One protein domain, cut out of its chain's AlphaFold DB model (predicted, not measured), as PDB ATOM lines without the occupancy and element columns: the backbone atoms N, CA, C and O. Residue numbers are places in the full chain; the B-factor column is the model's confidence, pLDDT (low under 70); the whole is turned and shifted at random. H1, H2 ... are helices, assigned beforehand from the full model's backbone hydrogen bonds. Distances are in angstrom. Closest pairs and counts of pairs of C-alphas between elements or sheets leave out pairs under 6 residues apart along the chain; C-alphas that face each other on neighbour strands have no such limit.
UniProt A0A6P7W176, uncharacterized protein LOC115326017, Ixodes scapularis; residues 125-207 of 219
ATOM      1  N   GLU A 125     -53.927  62.503  79.360       79.81
ATOM      2  CA  GLU A 125     -53.667  63.939  79.206       79.81
ATOM      3  C   GLU A 125     -53.778  64.726  80.523       79.81
ATOM      4  O   GLU A 125     -52.871  65.487  80.854       79.81
ATOM      5  N   SER A 126     -54.840  64.512  81.310       83.50
ATOM      6  CA  SER A 126     -55.003  65.157  82.624       83.50
ATOM      7  C   SER A 126     -53.925  64.731  83.625       83.50
ATOM      8  O   SER A 126     -53.405  65.563  84.363       83.50
ATOM      9  N   ALA A 127     -53.537  63.453  83.603       84.19
ATOM     10  CA  ALA A 127     -52.502  62.912  84.473       84.19
ATOM     11  C   ALA A 127     -51.112  63.450  84.109       84.19
ATOM     12  O   ALA A 127     -50.319  63.757  84.996       84.19
ATOM     13  N   VAL A 128     -50.827  63.603  82.811       84.06
ATOM     14  CA  VAL A 128     -49.603  64.264  82.343       84.06
ATOM     15  C   VAL A 128     -49.591  65.727  82.781       84.06
ATOM     16  O   VAL A 128     -48.593  66.161  83.342       84.06
ATOM     17  N   ALA A 129     -50.684  66.470  82.592       84.12
ATOM     18  CA  ALA A 129     -50.750  67.880  82.982       84.12
ATOM     19  C   ALA A 129     -50.522  68.090  84.491       84.12
ATOM     20  O   ALA A 129     -49.824  69.020  84.888       84.12
ATOM     21  N   GLU A 130     -51.069  67.208  85.331       85.44
ATOM     22  CA  GLU A 130     -50.884  67.258  86.786       85.44
ATOM     23  C   GLU A 130     -49.442  66.928  87.199       85.44
ATOM     24  O   GLU A 130     -48.875  67.622  88.041       85.44
ATOM     25  N   LEU A 131     -48.808  65.930  86.573       86.06
ATOM     26  CA  LEU A 131     -47.391  65.637  86.816       86.06
ATOM     27  C   LEU A 131     -46.472  66.763  86.336       86.06
ATOM     28  O   LEU A 131     -45.510  67.090  87.026       86.06
ATOM     29  N   GLU A 132     -46.777  67.392  85.199       85.00
ATOM     30  CA  GLU A 132     -46.020  68.544  84.701       85.00
ATOM     31  C   GLU A 132     -46.148  69.754  85.639       85.00
ATOM     32  O   GLU A 132     -45.153  70.416  85.921       85.00
ATOM     33  N   ALA A 133     -47.328  70.001  86.219       83.75
ATOM     34  CA  ALA A 133     -47.502  71.052  87.227       83.75
ATOM     35  C   ALA A 133     -46.672  70.798  88.501       83.75
ATOM     36  O   ALA A 133     -46.219  71.740  89.151       83.75
ATOM     37  N   LEU A 134     -46.447  69.527  88.846       82.81
ATOM     38  CA  LEU A 134     -45.637  69.114  89.993       82.81
ATOM     39  C   LEU A 134     -44.141  68.993  89.673       82.81
ATOM     40  O   LEU A 134     -43.333  68.855  90.592       82.81
ATOM     41  N   ARG A 135     -43.747  69.049  88.396       82.62
ATOM     42  CA  ARG A 135     -42.378  68.773  87.935       82.62
ATOM     43  C   ARG A 135     -41.330  69.694  88.557       82.62
ATOM     44  O   ARG A 135     -40.228  69.235  88.859       82.62
ATOM     45  N   SER A 136     -41.681  70.961  88.767       77.06
ATOM     46  CA  SER A 136     -40.824  71.996  89.363       77.06
ATOM     47  C   SER A 136     -41.420  72.624  90.629       77.06
ATOM     48  O   SER A 136     -41.009  73.717  91.018       77.06
ATOM     49  N   ALA A 137     -42.441  71.998  91.218       75.38
ATOM     50  CA  ALA A 137     -43.103  72.524  92.405       75.38
ATOM     51  C   ALA A 137     -42.227  72.316  93.648       75.38
ATOM     52  O   ALA A 137     -41.710  71.223  93.856       75.38
ATOM     53  N   ASP A 138     -42.115  73.340  94.498       69.19
ATOM     54  CA  ASP A 138     -41.357  73.248  95.747       69.19
ATOM     55  C   ASP A 138     -42.039  72.285  96.734       69.19
ATOM     56  O   ASP A 138     -43.049  72.590  97.375       69.19
ATOM     57  N   LEU A 139     -41.457  71.095  96.855       67.12
ATOM     58  CA  LEU A 139     -41.989  69.980  97.635       67.12
ATOM     59  C   LEU A 139     -41.883  70.173  99.147       67.12
ATOM     60  O   LEU A 139     -42.466  69.394  99.897       67.12
ATOM     61  N   SER A 140     -41.164  71.200  99.613       61.25
ATOM     62  CA  SER A 140     -41.035  71.498 101.042       61.25
ATOM     63  C   SER A 140     -42.342  71.999 101.675       61.25
ATOM     64  O   SER A 140     -42.511  71.918 102.893       61.25
ATOM     65  N   THR A 141     -43.289  72.473 100.858       55.09
ATOM     66  CA  THR A 141     -44.556  73.074 101.311       55.09
ATOM     67  C   THR A 141     -45.804  72.298 100.882       55.09
ATOM     68  O   THR A 141     -46.883  72.505 101.443       55.09
ATOM     69  N   VAL A 142     -45.680  71.376  99.922       59.69
ATOM     70  CA  VAL A 142     -46.809  70.640  99.342       59.69
ATOM     71  C   VAL A 142     -46.984  69.301 100.054       59.69
ATOM     72  O   VAL A 142     -46.171  68.389  99.914       59.69
ATOM     73  N   ALA A 143     -48.087  69.148 100.791       61.25
ATOM     74  CA  ALA A 143     -48.519  67.843 101.283       61.25
ATOM     75  C   ALA A 143     -48.969  66.979 100.091       61.25
ATOM     76  O   ALA A 143     -50.117  67.049  99.654       61.25
ATOM     77  N   LEU A 144     -48.044  66.197  99.536       71.62
ATOM     78  CA  LEU A 144     -48.322  65.309  98.413       71.62
ATOM     79  C   LEU A 144     -49.153  64.104  98.858       71.62
ATOM     80  O   LEU A 144     -48.761  63.342  99.745       71.62
ATOM     81  N   ASP A 145     -50.290  63.903  98.197       82.00
ATOM     82  CA  ASP A 145     -51.078  62.684  98.336       82.00
ATOM     83  C   ASP A 145     -50.380  61.537  97.586       82.00
ATOM     84  O   ASP A 145     -50.353  61.475  96.355       82.00
ATOM     85  N   ILE A 146     -49.790  60.624  98.357       82.56
ATOM     86  CA  ILE A 146     -49.024  59.484  97.844       82.56
ATOM     87  C   ILE A 146     -49.903  58.508  97.047       82.56
ATOM     88  O   ILE A 146     -49.444  57.946  96.053       82.56
ATOM     89  N   GLU A 147     -51.168  58.312  97.432       81.12
ATOM     90  CA  GLU A 147     -52.083  57.426  96.696       81.12
ATOM     91  C   GLU A 147     -52.493  58.076  95.366       81.12
ATOM     92  O   GLU A 147     -52.559  57.404  94.334       81.12
ATOM     93  N   ARG A 148     -52.673  59.404  95.349       84.44
ATOM     94  CA  ARG A 148     -52.899  60.163  94.110       84.44
ATOM     95  C   ARG A 148     -51.700  60.085  93.168       84.44
ATOM     96  O   ARG A 148     -51.878  59.800  91.983       84.44
ATOM     97  N   MET A 149     -50.494  60.286  93.699       86.88
ATOM     98  CA  MET A 149     -49.247  60.200  92.939       86.88
ATOM     99  C   MET A 149     -49.067  58.817  92.313       86.88
ATOM    100  O   MET A 149     -48.722  58.703  91.140       86.88
ATOM    101  N   LYS A 150     -49.385  57.755  93.057       86.88
ATOM    102  CA  LYS A 150     -49.359  56.393  92.530       86.88
ATOM    103  C   LYS A 150     -50.263  56.223  91.307       86.88
ATOM    104  O   LYS A 150     -49.805  55.709  90.290       86.88
ATOM    105  N   CYS A 151     -51.504  56.705  91.371       85.56
ATOM    106  CA  CYS A 151     -52.430  56.648  90.239       85.56
ATOM    107  C   CYS A 151     -51.909  57.430  89.020       85.56
ATOM    108  O   CYS A 151     -51.994  56.941  87.893       85.56
ATOM    109  N   LEU A 152     -51.345  58.626  89.229       88.75
ATOM    110  CA  LEU A 152     -50.745  59.425  88.153       88.75
ATOM    111  C   LEU A 152     -49.576  58.688  87.494       88.75
ATOM    112  O   LEU A 152     -49.483  58.631  86.262       88.75
ATOM    113  N   LEU A 153     -48.706  58.093  88.316       88.88
ATOM    114  CA  LEU A 153     -47.543  57.359  87.848       88.88
ATOM    115  C   LEU A 153     -47.933  56.084  87.093       88.88
ATOM    116  O   LEU A 153     -47.331  55.797  86.061       88.88
ATOM    117  N   GLU A 154     -48.955  55.355  87.535       88.19
ATOM    118  CA  GLU A 154     -49.471  54.170  86.839       88.19
ATOM    119  C   GLU A 154     -50.047  54.521  85.461       88.19
ATOM    120  O   GLU A 154     -49.671  53.913  84.459       88.19
ATOM    121  N   VAL A 155     -50.903  55.546  85.384       88.06
ATOM    122  CA  VAL A 155     -51.580  55.940  84.134       88.06
ATOM    123  C   VAL A 155     -50.598  56.470  83.086       88.06
ATOM    124  O   VAL A 155     -50.781  56.247  81.889       88.06
ATOM    125  N   THR A 156     -49.543  57.164  83.514       87.88
ATOM    126  CA  THR A 156     -48.568  57.775  82.594       87.88
ATOM    127  C   THR A 156     -47.297  56.939  82.399       87.88
ATOM    128  O   THR A 156     -46.381  57.374  81.700       87.88
ATOM    129  N   TYR A 157     -47.247  55.722  82.957       88.12
ATOM    130  CA  TYR A 157     -46.073  54.840  82.941       88.12
ATOM    131  C   TYR A 157     -45.521  54.592  81.531       88.12
ATOM    132  O   TYR A 157     -44.343  54.832  81.282       88.12
ATOM    133  N   GLU A 158     -46.366  54.178  80.579       84.62
ATOM    134  CA  GLU A 158     -45.906  53.829  79.225       84.62
ATOM    135  C   GLU A 158     -45.250  54.997  78.482       84.62
ATOM    136  O   GLU A 158     -44.337  54.787  77.682       84.62
ATOM    137  N   ASP A 159     -45.695  56.226  78.743       82.75
ATOM    138  CA  ASP A 159     -45.104  57.418  78.140       82.75
ATOM    139  C   ASP A 159     -43.829  57.838  78.851       82.75
ATOM    140  O   ASP A 159     -42.891  58.288  78.195       82.75
ATOM    141  N   ARG A 160     -43.779  57.700  80.181       85.75
ATOM    142  CA  ARG A 160     -42.562  57.974  80.953       85.75
ATOM    143  C   ARG A 160     -41.466  56.953  80.672       85.75
ATOM    144  O   ARG A 160     -40.302  57.313  80.694       85.75
ATOM    145  N   CYS A 161     -41.795  55.710  80.324       80.38
ATOM    146  CA  CYS A 161     -40.797  54.732  79.879       80.38
ATOM    147  C   CYS A 161     -40.150  55.096  78.537       80.38
ATOM    148  O   CYS A 161     -39.040  54.649  78.262       80.38
ATOM    149  N   LYS A 162     -40.841  55.875  77.697       80.94
ATOM    150  CA  LYS A 162     -40.340  56.330  76.390       80.94
ATOM    151  C   LYS A 162     -39.614  57.671  76.472       80.94
ATOM    152  O   LYS A 162     -38.962  58.063  75.509       80.94
ATOM    153  N   ARG A 163     -39.757  58.382  77.591       75.38
ATOM    154  CA  ARG A 163     -39.141  59.684  77.839       75.38
ATOM    155  C   ARG A 163     -37.933  59.515  78.748       75.38
ATOM    156  O   ARG A 163     -37.986  58.800  79.743       75.38
ATOM    157  N   HIS A 164     -36.846  60.186  78.397       71.56
ATOM    158  CA  HIS A 164     -35.722  60.376  79.298       71.56
ATOM    159  C   HIS A 164     -35.820  61.798  79.834       71.56
ATOM    160  O   HIS A 164     -35.588  62.751  79.094       71.56
ATOM    161  N   ASP A 165     -36.233  61.942  81.088       71.38
ATOM    162  CA  ASP A 165     -36.304  63.251  81.723       71.38
ATOM    163  C   ASP A 165     -34.930  63.606  82.304       71.38
ATOM    164  O   ASP A 165     -34.462  62.956  83.235       71.38
ATOM    165  N   ASP A 166     -34.294  64.632  81.737       71.81
ATOM    166  CA  ASP A 166     -33.078  65.252  82.266       71.81
ATOM    167  C   ASP A 166     -33.238  66.788  82.201       71.81
ATOM    168  O   ASP A 166     -33.352  67.334  81.098       71.81
ATOM    169  N   PRO A 167     -33.349  67.501  83.341       71.88
ATOM    170  CA  PRO A 167     -33.238  67.002  84.714       71.88
ATOM    171  C   PRO A 167     -34.461  66.194  85.181       71.88
ATOM    172  O   PRO A 167     -35.592  66.395  84.719       71.88
ATOM    173  N   LEU A 168     -34.220  65.299  86.144       81.81
ATOM    174  CA  LEU A 168     -35.247  64.472  86.779       81.81
ATOM    175  C   LEU A 168     -36.299  65.356  87.488       81.81
ATOM    176  O   LEU A 168     -35.925  66.292  88.200       81.81
ATOM    177  N   PRO A 169     -37.608  65.070  87.342       86.50
ATOM    178  CA  PRO A 169     -38.659  65.790  88.056       86.50
ATOM    179  C   PRO A 169     -38.452  65.806  89.573       86.50
ATOM    180  O   PRO A 169     -38.125  64.776  90.169       86.50
ATOM    181  N   GLN A 170     -38.714  66.951  90.215       85.12
ATOM    182  CA  GLN A 170     -38.424  67.130  91.644       85.12
ATOM    183  C   GLN A 170     -39.162  66.121  92.526       85.12
ATOM    184  O   GLN A 170     -38.620  65.682  93.535       85.12
ATOM    185  N   TYR A 171     -40.375  65.707  92.147       85.12
ATOM    186  CA  TYR A 171     -41.159  64.744  92.928       85.12
ATOM    187  C   TYR A 171     -40.484  63.372  93.066       85.12
ATOM    188  O   TYR A 171     -40.795  62.651  94.009       85.12
ATOM    189  N   PHE A 172     -39.522  63.017  92.207       87.00
ATOM    190  CA  PHE A 172     -38.722  61.800  92.374       87.00
ATOM    191  C   PHE A 172     -37.591  61.924  93.399       87.00
ATOM    192  O   PHE A 172     -36.991  60.914  93.753       87.00
ATOM    193  N   LEU A 173     -37.328  63.119  93.931       84.19
ATOM    194  CA  LEU A 173     -36.419  63.298  95.067       84.19
ATOM    195  C   LEU A 173     -37.031  62.782  96.379       84.19
ATOM    196  O   LEU A 173     -36.320  62.592  97.364       84.19
ATOM    197  N   LEU A 174     -38.346  62.541  96.406       84.31
ATOM    198  CA  LEU A 174     -39.021  61.912  97.533       84.31
ATOM    199  C   LEU A 174     -38.915  60.390  97.428       84.31
ATOM    200  O   LEU A 174     -39.439  59.784  96.492       84.31
ATOM    201  N   GLU A 175     -38.306  59.773  98.443       83.25
ATOM    202  CA  GLU A 175     -38.091  58.321  98.534       83.25
ATOM    203  C   GLU A 175     -39.377  57.524  98.277       83.25
ATOM    204  O   GLU A 175     -39.383  56.574  97.504       83.25
ATOM    205  N   SER A 176     -40.500  57.954  98.857       83.62
ATOM    206  CA  SER A 176     -41.793  57.281  98.700       83.62
ATOM    207  C   SER A 176     -42.279  57.232  97.248       83.62
ATOM    208  O   SER A 176     -42.836  56.221  96.822       83.62
ATOM    209  N   ILE A 177     -42.057  58.300  96.480       87.50
ATOM    210  CA  ILE A 177     -42.456  58.403  95.072       87.50
ATOM    211  C   ILE A 177     -41.478  57.630  94.192       87.50
ATOM    212  O   ILE A 177     -41.898  56.902  93.289       87.50
ATOM    213  N   LEU A 178     -40.182  57.724  94.497       86.25
ATOM    214  CA  LEU A 178     -39.151  56.951  93.821       86.25
ATOM    215  C   LEU A 178     -39.388  55.443  93.983       86.25
ATOM    216  O   LEU A 178     -39.332  54.707  93.001       86.25
ATOM    217  N   CYS A 179     -39.739  54.982  95.187       87.06
ATOM    218  CA  CYS A 179     -40.100  53.588  95.422       87.06
ATOM    219  C   CYS A 179     -41.276  53.152  94.544       87.06
ATOM    220  O   CYS A 179     -41.207  52.081  93.953       87.06
ATOM    221  N   ILE A 180     -42.324  53.972  94.408       88.44
ATOM    222  CA  ILE A 180     -43.464  53.648  93.536       88.44
ATOM    223  C   ILE A 180     -42.998  53.454  92.086       88.44
ATOM    224  O   ILE A 180     -43.345  52.453  91.462       88.44
ATOM    225  N   GLU A 181     -42.180  54.363  91.556       87.94
ATOM    226  CA  GLU A 181     -41.642  54.261  90.192       87.94
ATOM    227  C   GLU A 181     -40.777  53.008  89.997       87.94
ATOM    228  O   GLU A 181     -40.916  52.305  88.993       87.94
ATOM    229  N   VAL A 182     -39.919  52.688  90.968       85.62
ATOM    230  CA  VAL A 182     -39.099  51.470  90.961       85.62
ATOM    231  C   VAL A 182     -39.994  50.230  90.943       85.62
ATOM    232  O   VAL A 182     -39.801  49.342  90.112       85.62
ATOM    233  N   GLU A 183     -41.017  50.168  91.796       88.12
ATOM    234  CA  GLU A 183     -41.935  49.026  91.826       88.12
ATOM    235  C   GLU A 183     -42.691  48.853  90.506       88.12
ATOM    236  O   GLU A 183     -42.879  47.718  90.057       88.12
ATOM    237  N   LEU A 184     -43.077  49.956  89.854       87.00
ATOM    238  CA  LEU A 184     -43.725  49.932  88.542       87.00
ATOM    239  C   LEU A 184     -42.784  49.406  87.452       87.00
ATOM    240  O   LEU A 184     -43.175  48.516  86.692       87.00
ATOM    241  N   ARG A 185     -41.535  49.885  87.409       85.88
ATOM    242  CA  ARG A 185     -40.539  49.468  86.405       85.88
ATOM    243  C   ARG A 185     -40.145  48.005  86.539       85.88
ATOM    244  O   ARG A 185     -40.099  47.278  85.548       85.88
ATOM    245  N   PHE A 186     -39.884  47.559  87.764       83.56
ATOM    246  CA  PHE A 186     -39.418  46.198  88.031       83.56
ATOM    247  C   PHE A 186     -40.554  45.198  88.266       83.56
ATOM    248  O   PHE A 186     -40.289  44.003  88.424       83.56
ATOM    249  N   LYS A 187     -41.814  45.662  88.301       84.50
ATOM    250  CA  LYS A 187     -43.011  44.860  88.619       84.50
ATOM    251  C   LYS A 187     -42.820  44.018  89.888       84.50
ATOM    252  O   LYS A 187     -43.279  42.880  89.984       84.50
ATOM    253  N   CYS A 188     -42.081  44.563  90.850       81.06
ATOM    254  CA  CYS A 188     -41.610  43.871  92.043       81.06
ATOM    255  C   CYS A 188     -41.500  44.875  93.183       81.06
ATOM    256  O   CYS A 188     -41.049  45.993  92.966       81.06
ATOM    257  N   LYS A 189     -41.864  44.465  94.400       85.19
ATOM    258  CA  LYS A 189     -41.721  45.326  95.578       85.19
ATOM    259  C   LYS A 189     -40.257  45.617  95.875       85.19
ATOM    260  O   LYS A 189     -39.435  44.704  95.748       85.19
ATOM    261  N   VAL A 190     -39.950  46.825  96.354       82.00
ATOM    262  CA  VAL A 190     -38.564  47.245  96.651       82.00
ATOM    263  C   VAL A 190     -37.898  46.287  97.639       82.00
ATOM    264  O   VAL A 190     -36.845  45.736  97.343       82.00
ATOM    265  N   GLY A 191     -38.564  45.951  98.748       83.12
ATOM    266  CA  GLY A 191     -38.003  45.027  99.745       83.12
ATOM    267  C   GLY A 191     -37.807  43.586  99.250       83.12
ATOM    268  O   GLY A 191     -37.064  42.816  99.858       83.12
ATOM    269  N   ASP A 192     -38.460  43.186  98.156       83.75
ATOM    270  CA  ASP A 192     -38.197  41.898  97.509       83.75
ATOM    271  C   ASP A 192     -37.079  42.015  96.462       83.75
ATOM    272  O   ASP A 192     -36.326  41.059  96.269       83.75
ATOM    273  N   LEU A 193     -36.925  43.184  95.834       82.75
ATOM    274  CA  LEU A 193     -35.792  43.511  94.971       82.75
ATOM    275  C   LEU A 193     -34.486  43.535  95.777       82.75
ATOM    276  O   LEU A 193     -33.529  42.875  95.389       82.75
ATOM    277  N   GLU A 194     -34.477  44.173  96.949       82.81
ATOM    278  CA  GLU A 194     -33.336  44.194  97.875       82.81
ATOM    279  C   GLU A 194     -32.890  42.786  98.273       82.81
ATOM    280  O   GLU A 194     -31.705  42.461  98.220       82.81
ATOM    281  N   LYS A 195     -33.838  41.906  98.620       85.81
ATOM    282  CA  LYS A 195     -33.530  40.505  98.946       85.81
ATOM    283  C   LYS A 195     -32.924  39.767  97.761       85.81
ATOM    284  O   LYS A 195     -32.003  38.980  97.955       85.81
ATOM    285  N   LYS A 196     -33.439  39.998  96.549       83.69
ATOM    286  CA  LYS A 196     -32.900  39.388  95.327       83.69
ATOM    287  C   LYS A 196     -31.482  39.876  95.053       83.69
ATOM    288  O   LYS A 196     -30.617  39.045  94.808       83.69
ATOM    289  N   VAL A 197     -31.233  41.181  95.151       83.31
ATOM    290  CA  VAL A 197     -29.892  41.764  94.985       83.31
ATOM    291  C   VAL A 197     -28.937  41.190  96.027       83.31
ATOM    292  O   VAL A 197     -27.873  40.694  95.668       83.31
ATOM    293  N   LYS A 198     -29.342  41.147  97.299       85.19
ATOM    294  CA  LYS A 198     -28.529  40.574  98.374       85.19
ATOM    295  C   LYS A 198     -28.203  39.098  98.135       85.19
ATOM    296  O   LYS A 198     -27.049  38.708  98.257       85.19
ATOM    297  N   ALA A 199     -29.188  38.300  97.729       84.06
ATOM    298  CA  ALA A 199     -28.982  36.889  97.412       84.06
ATOM    299  C   ALA A 199     -28.024  36.690  96.224       84.06
ATOM    300  O   ALA A 199     -27.221  35.760  96.235       84.06
ATOM    301  N   VAL A 200     -28.084  37.564  95.212       81.69
ATOM    302  CA  VAL A 200     -27.137  37.562  94.089       81.69
ATOM    303  C   VAL A 200     -25.731  37.899  94.586       81.69
ATOM    304  O   VAL A 200     -24.808  37.130  94.336       81.69
ATOM    305  N   VAL A 201     -25.561  38.978  95.351       80.50
ATOM    306  CA  VAL A 201     -24.256  39.373  95.912       80.50
ATOM    307  C   VAL A 201     -23.651  38.254  96.765       80.50
ATOM    308  O   VAL A 201     -22.474  37.928  96.607       80.50
ATOM    309  N   GLU A 202     -24.450  37.610  97.618       80.25
ATOM    310  CA  GLU A 202     -24.016  36.476  98.441       80.25
ATOM    311  C   GLU A 202     -23.621  35.264  97.580       80.25
ATOM    312  O   GLU A 202     -22.562  34.672  97.789       80.25
ATOM    313  N   ALA A 203     -24.415  34.920  96.561       76.69
ATOM    314  CA  ALA A 203     -24.131  33.797  95.666       76.69
ATOM    315  C   ALA A 203     -22.846  33.992  94.841       76.69
ATOM    316  O   ALA A 203     -22.126  33.021  94.593       76.69
ATOM    317  N   PHE A 204     -22.546  35.227  94.432       66.31
ATOM    318  CA  PHE A 204     -21.318  35.569  93.711       66.31
ATOM    319  C   PHE A 204     -20.099  35.649  94.641       66.31
ATOM    320  O   PHE A 204     -19.047  35.112  94.300       66.31
ATOM    321  N   SER A 205     -20.254  36.192  95.853       64.69
ATOM    322  CA  SER A 205     -19.184  36.230  96.870       64.69
ATOM    323  C   SER A 205     -18.713  34.831  97.293       64.69
ATOM    324  O   SER A 205     -17.567  34.652  97.701       64.69
ATOM    325  N   HIS A 206     -19.582  33.821  97.184       58.81
ATOM    326  CA  HIS A 206     -19.242  32.427  97.467       58.81
ATOM    327  C   HIS A 206     -18.567  31.682  96.305       58.81
ATOM    328  O   HIS A 206     -17.987  30.623  96.551       58.81
ATOM    329  N   LYS A 207     -18.643  32.183  95.062       57.03
ATOM    330  CA  LYS A 207     -18.181  31.446  93.873       57.03
ATOM    331  C   LYS A 207     -16.806  31.853  93.351       57.03
ATOM    332  O   LYS A 207     -16.116  30.972  92.855       57.03
TER     333      LYS A 207
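This is residues 125 to 207 of the 219 residues of the protein "uncharacterized protein LOC115326017" of Ixodes scapularis (UniProt A0A6P7W176). A small head of helices has one long helical arm: H2 and H5 run side by side in the head, H1 packs slantwise on H2, and residues 194 to 207, mostly H6, stick out and make the length. The short H3 and H4 lie near H5 in the head. The printed part has 83 residues with six named helices, H1 to H6 in order, and no named strand: all helix. It is loose, with a radius of gyration of the C-alphas of 15.5 A, and spans 50 by 28 by 24 A.

H1, residues 125 to 134, begins at C-alpha 125 (-53.667, 63.939, 79.206) and measures 14.4 A. H2 is residues 146 to 155, also 14.4 A; H3 is residues 157 to 160 and H4 residues 170 to 173. H5, residues 175 to 186, measures 16.1 A. H6, residues 190 to 205, measures 22.3 A and ends at C-alpha 205 (-19.184, 36.230, 96.870).

H1 touches H2, closest at the C-alphas of Ala 127 and Leu 152, 5.4 A, at a steep tilt of 47 degrees, opposite ways. H2 touches H5, closest at the C-alphas of Lys 150 and Ile 180, 6.6 A, at a shallow tilt of 30 degrees, the same way. H4 is close to H5 but not clearly touching, the closest C-alphas being Phe 172 and Leu 178, 5.1 A. H5 and H6 only just touch, with 3 pairs of C-alphas within 8 A, closest at Glu 183 and Val 190, 6.1 A; residues 179 to 183 of H5 and residue 190 of H6 alone take part. H1 and H5 are apart. Every O i to N i+4 pair is within hydrogen-bond range in H1, H2 and H5, and 11 of 12 in H6; H3 and H4 are too short for such a pair.

The C-alphas of Ser 126 and Lys 207, the two farthest apart, are 51.2 A apart. The printed part has no cut, and the link from H1 to H2 is long. The pLDDT is under 70 at residues 138 to 143 and 204 to 207.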